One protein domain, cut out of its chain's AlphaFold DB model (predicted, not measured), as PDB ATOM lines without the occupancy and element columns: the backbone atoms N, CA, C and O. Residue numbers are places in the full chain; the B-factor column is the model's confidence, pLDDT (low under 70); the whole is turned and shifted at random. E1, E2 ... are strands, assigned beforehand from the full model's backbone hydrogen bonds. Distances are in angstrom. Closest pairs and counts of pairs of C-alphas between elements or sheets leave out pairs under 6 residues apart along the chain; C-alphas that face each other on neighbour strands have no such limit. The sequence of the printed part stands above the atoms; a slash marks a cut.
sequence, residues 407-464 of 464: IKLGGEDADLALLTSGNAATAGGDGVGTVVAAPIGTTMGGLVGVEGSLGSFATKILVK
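This is residues 407 to 464 of the 464 residues of an uncharacterized protein of archaeon (UniProt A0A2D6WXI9). There is little regular structure: a small three-stranded sheet makes one corner of a flat, three-cornered model, and residues 421 to 455, with no named element, loop out to the other corners at Gly 431 and Gly 445. Of 58 printed residues, 16 are in named strands E1, E2, E3, class all strand; the mixed sheet runs E1, E3, E2. The whole is loose, radius of gyration of the C-alphas 13.6 A, spans 37 by 35 by 15 A.

Begin at E1, residues 407 to 409, parallel to E3, residues 456 to 463; N 407 and O 460 are 2.8 A apart. E3 bends by 100 degrees at residue 460 and forms an antiparallel hairpin with E2, residues 416 to 420; N 458 and O 418 are 2.8 A apart.

Find C-alpha 407 at (43.321, -11.484, -36.880), where E1, 6.5 A long, begins. E2 is 12.9 A long; E3, 15.2 A, ends at C-alpha 463, (35.237, -11.015, -39.479).

The printed part has no cut. The link E2 to E3 is long. Look for pLDDT under 70 at residues 428 to 433, 444 and 453.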
ATOM      1  N   ILE A 407      43.439 -10.806 -35.589       95.44
ATOM      2  CA  ILE A 407      43.321 -11.484 -36.880       95.44
ATOM      3  C   ILE A 407      42.060 -10.948 -37.558       95.44
ATOM      4  O   ILE A 407      40.958 -11.170 -37.054       95.44
ATOM      5  N   LYS A 408      42.211 -10.245 -38.678       93.19
ATOM      6  CA  LYS A 408      41.091  -9.780 -39.503       93.19
ATOM      7  C   LYS A 408      40.838 -10.769 -40.639       93.19
ATOM      8  O   LYS A 408      41.760 -11.119 -41.367       93.19
ATOM      9  N   LEU A 409      39.599 -11.230 -40.789       92.81
ATOM     10  CA  LEU A 409      39.174 -12.112 -41.877       92.81
ATOM     11  C   LEU A 409      38.176 -11.366 -42.772       92.81
ATOM     12  O   LEU A 409      37.095 -11.001 -42.315       92.81
ATOM     13  N   GLY A 410      38.521 -11.175 -44.047       87.56
ATOM     14  CA  GLY A 410      37.648 -10.519 -45.033       87.56
ATOM     15  C   GLY A 410      38.011  -9.072 -45.389       87.56
ATOM     16  O   GLY A 410      37.285  -8.465 -46.173       87.56
ATOM     17  N   GLY A 411      39.119  -8.541 -44.860       86.44
ATOM     18  CA  GLY A 411      39.667  -7.226 -45.211       86.44
ATOM     19  C   GLY A 411      40.060  -6.387 -43.993       86.44
ATOM     20  O   GLY A 411      39.772  -6.752 -42.850       86.44
ATOM     21  N   GLU A 412      40.697  -5.242 -44.240       88.00
ATOM     22  CA  GLU A 412      41.094  -4.293 -43.189       88.00
ATOM     23  C   GLU A 412      39.902  -3.666 -42.448       88.00
ATOM     24  O   GLU A 412      40.036  -3.240 -41.298       88.00
ATOM     25  N   ASP A 413      38.721  -3.665 -43.064       89.50
ATOM     26  CA  ASP A 413      37.468  -3.174 -42.493       89.50
ATOM     27  C   ASP A 413      36.672  -4.238 -41.714       89.50
ATOM     28  O   ASP A 413      35.547  -3.968 -41.305       89.50
ATOM     29  N   ALA A 414      37.234  -5.432 -41.475       92.38
ATOM     30  CA  ALA A 414      36.594  -6.455 -40.647       92.38
ATOM     31  C   ALA A 414      36.383  -5.955 -39.203       92.38
ATOM     32  O   ALA A 414      37.348  -5.732 -38.465       92.38
ATOM     33  N   ASP A 415      35.119  -5.820 -38.791       93.88
ATOM     34  CA  ASP A 415      34.711  -5.221 -37.515       93.88
ATOM     35  C   ASP A 415      33.698  -6.066 -36.712       93.88
ATOM     36  O   ASP A 415      33.329  -5.697 -35.591       93.88
ATOM     37  N   LEU A 416      33.282  -7.232 -37.224       93.31
ATOM     38  CA  LEU A 416      32.335  -8.120 -36.549       93.31
ATOM     39  C   LEU A 416      33.055  -9.138 -35.658       93.31
ATOM     40  O   LEU A 416      34.052  -9.751 -36.036       93.31
ATOM     41  N   ALA A 417      32.512  -9.375 -34.465       90.44
ATOM     42  CA  ALA A 417      33.058 -10.349 -33.524       90.44
ATOM     43  C   ALA A 417      32.553 -11.775 -33.803       90.44
ATOM     44  O   ALA A 417      31.364 -11.999 -34.044       90.44
ATOM     45  N   LEU A 418      33.437 -12.768 -33.671       90.38
ATOM     46  CA  LEU A 418      33.075 -14.182 -33.788       90.38
ATOM     47  C   LEU A 418      32.543 -14.724 -32.448       90.38
ATOM     48  O   LEU A 418      33.243 -14.685 -31.439       90.38
ATOM     49  N   LEU A 419      31.320 -15.262 -32.419       89.81
ATOM     50  CA  LEU A 419      30.760 -15.906 -31.224       89.81
ATOM     51  C   LEU A 419      31.343 -17.320 -31.036       89.81
ATOM     52  O   LEU A 419      31.308 -18.142 -31.947       89.81
ATOM     53  N   THR A 420      31.824 -17.622 -29.831       86.88
ATOM     54  CA  THR A 420      32.457 -18.897 -29.451       86.88
ATOM     55  C   THR A 420      31.746 -19.536 -28.254       86.88
ATOM     56  O   THR A 420      31.077 -18.852 -27.477       86.88
ATOM     57  N   SER A 421      31.854 -20.858 -28.084       83.50
ATOM     58  CA  SER A 421      31.343 -21.534 -26.885       83.50
ATOM     59  C   SER A 421      32.257 -21.278 -25.685       83.50
ATOM     60  O   SER A 421      33.470 -21.382 -25.813       83.50
ATOM     61  N   GLY A 422      31.694 -21.061 -24.493       74.81
ATOM     62  CA  GLY A 422      32.488 -20.931 -23.259       74.81
ATOM     63  C   GLY A 422      33.134 -22.237 -22.770       74.81
ATOM     64  O   GLY A 422      33.922 -22.222 -21.828       74.81
ATOM     65  N   ASN A 423      32.804 -23.375 -23.391       79.44
ATOM     66  CA  ASN A 423      33.439 -24.666 -23.132       79.44
ATOM     67  C   ASN A 423      34.584 -24.892 -24.123       79.44
ATOM     68  O   ASN A 423      34.439 -24.581 -25.305       79.44
ATOM     69  N   ALA A 424      35.680 -25.494 -23.654       79.12
ATOM     70  CA  ALA A 424      36.759 -25.931 -24.531       79.12
ATOM     71  C   ALA A 424      36.218 -26.920 -25.574       79.12
ATOM     72  O   ALA A 424      35.554 -27.900 -25.225       79.12
ATOM     73  N   ALA A 425      36.504 -26.655 -26.845       78.88
ATOM     74  CA  ALA A 425      36.261 -27.621 -27.900       78.88
ATOM     75  C   ALA A 425      37.317 -28.729 -27.831       78.88
ATOM     76  O   ALA A 425      38.471 -28.484 -27.474       78.88
ATOM     77  N   THR A 426      36.931 -29.951 -28.179       75.88
ATOM     78  CA  THR A 426      37.865 -31.071 -28.322       75.88
ATOM     79  C   THR A 426      38.007 -31.424 -29.791       75.88
ATOM     80  O   THR A 426      37.016 -31.394 -30.529       75.88
ATOM     81  N   ALA A 427      39.215 -31.811 -30.204       70.25
ATOM     82  CA  ALA A 427      39.392 -32.505 -31.471       70.25
ATOM     83  C   ALA A 427      38.499 -33.759 -31.479       70.25
ATOM     84  O   ALA A 427      38.414 -34.480 -30.480       70.25
ATOM     85  N   GLY A 428      37.787 -33.978 -32.583       64.56
ATOM     86  CA  GLY A 428      36.973 -35.163 -32.806       64.56
ATOM     87  C   GLY A 428      37.817 -36.421 -32.611       64.56
ATOM     88  O   GLY A 428      38.974 -36.486 -33.019       64.56
ATOM     89  N   GLY A 429      37.251 -37.422 -31.934       55.25
ATOM     90  CA  GLY A 429      37.981 -38.623 -31.514       55.25
ATOM     91  C   GLY A 429      38.477 -39.528 -32.650       55.25
ATOM     92  O   GLY A 429      39.075 -40.562 -32.366       55.25
ATOM     93  N   ASP A 430      38.226 -39.177 -33.912       60.66
ATOM     94  CA  ASP A 430      38.634 -39.923 -35.103       60.66
ATOM     95  C   ASP A 430      39.946 -39.425 -35.734       60.66
ATOM     96  O   ASP A 430      40.390 -39.997 -36.728       60.66
ATOM     97  N   GLY A 431      40.601 -38.406 -35.160       59.09
ATOM     98  CA  GLY A 431      41.884 -37.899 -35.669       59.09
ATOM     99  C   GLY A 431      41.777 -37.201 -37.029       59.09
ATOM    100  O   GLY A 431      42.787 -36.878 -37.647       59.09
ATOM    101  N   VAL A 432      40.553 -36.961 -37.495       58.81
ATOM    102  CA  VAL A 432      40.242 -36.054 -38.597       58.81
ATOM    103  C   VAL A 432      40.090 -34.674 -37.963       58.81
ATOM    104  O   VAL A 432      39.602 -34.601 -36.840       58.81
ATOM    105  N   GLY A 433      40.516 -33.591 -38.623       66.38
ATOM    106  CA  GLY A 433      40.474 -32.197 -38.130       66.38
ATOM    107  C   GLY A 433      39.069 -31.624 -37.850       66.38
ATOM    108  O   GLY A 433      38.766 -30.486 -38.194       66.38
ATOM    109  N   THR A 434      38.190 -32.422 -37.256       78.06
ATOM    110  CA  THR A 434      36.833 -32.128 -36.841       78.06
ATOM    111  C   THR A 434      36.874 -31.498 -35.457       78.06
ATOM    112  O   THR A 434      37.461 -32.046 -34.526       78.06
ATOM    113  N   VAL A 435      36.203 -30.364 -35.295       79.38
ATOM    114  CA  VAL A 435      36.037 -29.710 -33.995       79.38
ATOM    115  C   VAL A 435      34.671 -30.087 -33.431       79.38
ATOM    116  O   VAL A 435      33.652 -29.884 -34.089       79.38
ATOM    117  N   VAL A 436      34.632 -30.629 -32.210       78.94
ATOM    118  CA  VAL A 436      33.381 -30.925 -31.499       78.94
ATOM    119  C   VAL A 436      33.265 -30.010 -30.285       78.94
ATOM    120  O   VAL A 436      34.132 -29.998 -29.411       78.94
ATOM    121  N   ALA A 437      32.169 -29.255 -30.226       80.81
ATOM    122  CA  ALA A 437      31.829 -28.385 -29.108       80.81
ATOM    123  C   ALA A 437      30.348 -28.543 -28.738       80.81
ATOM    124  O   ALA A 437      29.510 -28.883 -29.577       80.81
ATOM    125  N   ALA A 438      30.018 -28.292 -27.470       80.44
ATOM    126  CA  ALA A 438      28.625 -28.225 -27.044       80.44
ATOM    127  C   ALA A 438      27.922 -27.041 -27.741       80.44
ATOM    128  O   ALA A 438      28.519 -25.965 -27.843       80.44
ATOM    129  N   PRO A 439      26.668 -27.200 -28.201       79.12
ATOM    130  CA  PRO A 439      25.946 -26.117 -28.856       79.12
ATOM    131  C   PRO A 439      25.722 -24.945 -27.895       79.12
ATOM    132  O   PRO A 439      25.487 -25.139 -26.700       79.12
ATOM    133  N   ILE A 440      25.740 -23.725 -28.432       83.00
ATOM    134  CA  ILE A 440      25.343 -22.526 -27.689       83.00
ATOM    135  C   ILE A 440      23.813 -22.510 -27.613       83.00
ATOM    136  O   ILE A 440      23.135 -22.473 -28.639       83.00
ATOM    137  N   GLY A 441      23.263 -22.568 -26.400       77.69
ATOM    138  CA  GLY A 441      21.820 -22.572 -26.152       77.69
ATOM    139  C   GLY A 441      21.379 -21.366 -25.327       77.69
ATOM    140  O   GLY A 441      22.039 -21.002 -24.361       77.69
ATOM    141  N   THR A 442      20.239 -20.770 -25.679       79.75
ATOM    142  CA  THR A 442      19.598 -19.670 -24.936       79.75
ATOM    143  C   THR A 442      18.131 -20.015 -24.669       79.75
ATOM    144  O   THR A 442      17.464 -20.648 -25.489       79.75
ATOM    145  N   THR A 443      17.620 -19.639 -23.495       77.44
ATOM    146  CA  THR A 443      16.202 -19.783 -23.138       77.44
ATOM    147  C   THR A 443      15.461 -18.475 -23.413       77.44
ATOM    148  O   THR A 443      15.877 -17.436 -22.911       77.44
ATOM    149  N   MET A 444      14.377 -18.545 -24.203       67.06
ATOM    150  CA  MET A 444      13.416 -17.479 -24.566       67.06
ATOM    151  C   MET A 444      13.807 -16.039 -24.171       67.06
ATOM    152  O   MET A 444      13.306 -15.503 -23.185       67.06
ATOM    153  N   GLY A 445      14.672 -15.410 -24.975       71.62
ATOM    154  CA  GLY A 445      15.078 -14.006 -24.816       71.62
ATOM    155  C   GLY A 445      16.436 -13.778 -24.139       71.62
ATOM    156  O   GLY A 445      16.772 -12.635 -23.845       71.62
ATOM    157  N   GLY A 446      17.218 -14.832 -23.885       74.75
ATOM    158  CA  GLY A 446      18.571 -14.711 -23.334       74.75
ATOM    159  C   GLY A 446      19.580 -14.134 -24.333       74.75
ATOM    160  O   GLY A 446      19.612 -14.555 -25.491       74.75
ATOM    161  N   LEU A 447      20.414 -13.199 -23.862       76.88
ATOM    162  CA  LEU A 447      21.580 -12.672 -24.581       76.88
ATOM    163  C   LEU A 447      22.641 -13.774 -24.757       76.88
ATOM    164  O   LEU A 447      22.835 -14.592 -23.861       76.88
ATOM    165  N   VAL A 448      23.338 -13.777 -25.892       83.19
ATOM    166  CA  VAL A 448      24.486 -14.660 -26.176       83.19
ATOM    167  C   VAL A 448      25.778 -13.845 -26.215       83.19
ATOM    168  O   VAL A 448      25.728 -12.634 -26.428       83.19
ATOM    169  N   GLY A 449      26.926 -14.489 -25.993       77.62
ATOM    170  CA  GLY A 449      28.231 -13.809 -25.995       77.62
ATOM    171  C   GLY A 449      28.568 -13.075 -24.692       77.62
ATOM    172  O   GLY A 449      29.563 -12.357 -24.628       77.62
ATOM    173  N   VAL A 450      27.748 -13.261 -23.654       78.12
ATOM    174  CA  VAL A 450      28.019 -12.819 -22.284       78.12
ATOM    175  C   VAL A 450      28.738 -13.972 -21.588       78.12
ATOM    176  O   VAL A 450      28.149 -15.047 -21.473       78.12
ATOM    177  N   GLU A 451      29.997 -13.762 -21.181       72.12
ATOM    178  CA  GLU A 451      30.898 -14.788 -20.627       72.12
ATOM    179  C   GLU A 451      30.177 -15.877 -19.802       72.12
ATOM    180  O   GLU A 451      29.417 -15.583 -18.876       72.12
ATOM    181  N   GLY A 452      30.423 -17.155 -20.125       72.56
ATOM    182  CA  GLY A 452      29.834 -18.309 -19.436       72.56
ATOM    183  C   GLY A 452      29.192 -19.328 -20.383       72.56
ATOM    184  O   GLY A 452      29.617 -19.512 -21.522       72.56
ATOM    185  N   SER A 453      28.141 -20.019 -19.922       69.81
ATOM    186  CA  SER A 453      27.464 -21.083 -20.689       69.81
ATOM    187  C   SER A 453      26.689 -20.589 -21.920       69.81
ATOM    188  O   SER A 453      26.202 -21.409 -22.693       69.81
ATOM    189  N   LEU A 454      26.564 -19.270 -22.099       77.44
ATOM    190  CA  LEU A 454      25.873 -18.613 -23.220       77.44
ATOM    191  C   LEU A 454      26.839 -18.166 -24.336       77.44
ATOM    192  O   LEU A 454      26.450 -17.427 -25.243       77.44
ATOM    193  N   GLY A 455      28.089 -18.637 -24.275       83.38
ATOM    194  CA  GLY A 455      29.148 -18.294 -25.218       83.38
ATOM    195  C   GLY A 455      29.840 -16.971 -24.893       83.38
ATOM    196  O   GLY A 455      29.355 -16.166 -24.105       83.38
ATOM    197  N   SER A 456      30.986 -16.750 -25.520       86.44
ATOM    198  CA  SER A 456      31.795 -15.532 -25.424       86.44
ATOM    199  C   SER A 456      32.254 -15.118 -26.814       86.44
ATOM    200  O   SER A 456      32.392 -15.961 -27.699       86.44
ATOM    201  N   PHE A 457      32.519 -13.838 -27.032       87.31
ATOM    202  CA  PHE A 457      33.145 -13.407 -28.279       87.31
ATOM    203  C   PHE A 457      34.635 -13.765 -28.299       87.31
ATOM    204  O   PHE A 457      35.308 -13.712 -27.267       87.31
ATOM    205  N   ALA A 458      35.149 -14.141 -29.469       88.31
ATOM    206  CA  ALA A 458      36.578 -14.296 -29.693       88.31
ATOM    207  C   ALA A 458      37.274 -12.953 -29.442       88.31
ATOM    208  O   ALA A 458      36.837 -11.913 -29.926       88.31
ATOM    209  N   THR A 459      38.370 -12.969 -28.690       87.62
ATOM    210  CA  THR A 459      39.042 -11.738 -28.246       87.62
ATOM    211  C   THR A 459      40.036 -11.181 -29.262       87.62
ATOM    212  O   THR A 459      40.492 -10.052 -29.112       87.62
ATOM    213  N   LYS A 460      40.407 -11.974 -30.274       91.62
ATOM    214  CA  LYS A 460      41.505 -11.675 -31.208       91.62
ATOM    215  C   LYS A 460      41.187 -11.997 -32.670       91.62
ATOM    216  O   LYS A 460      42.106 -12.075 -33.475       91.62
ATOM    217  N   ILE A 461      39.913 -12.196 -33.008       94.62
ATOM    218  CA  ILE A 461      39.467 -12.488 -34.376       94.62
ATOM    219  C   ILE A 461      38.291 -11.571 -34.711       94.62
ATOM    220  O   ILE A 461      37.293 -11.579 -33.988       94.62
ATOM    221  N   LEU A 462      38.414 -10.824 -35.807       92.50
ATOM    222  CA  LEU A 462      37.348 -10.036 -36.423       92.50
ATOM    223  C   LEU A 462      37.018 -10.608 -37.802       92.50
ATOM    224  O   LEU A 462      37.903 -11.098 -38.503       92.50
ATOM    225  N   VAL A 463      35.747 -10.553 -38.182       93.81
ATOM    226  CA  VAL A 463      35.237 -11.015 -39.479       93.81
ATOM    227  C   VAL A 463      34.423  -9.909 -40.153       93.81
ATOM    228  O   VAL A 463      33.973  -8.985 -39.477       93.81
ATOM    229  N   LYS A 464      34.247 -10.000 -41.471       89.88
ATOM    230  CA  LYS A 464      33.393  -9.112 -42.269       89.88
ATOM    231  C   LYS A 464      32.078  -9.778 -42.659       89.88
ATOM    232  O   LYS A 464      32.109 -10.990 -42.981       89.88
TER     233      LYS A 464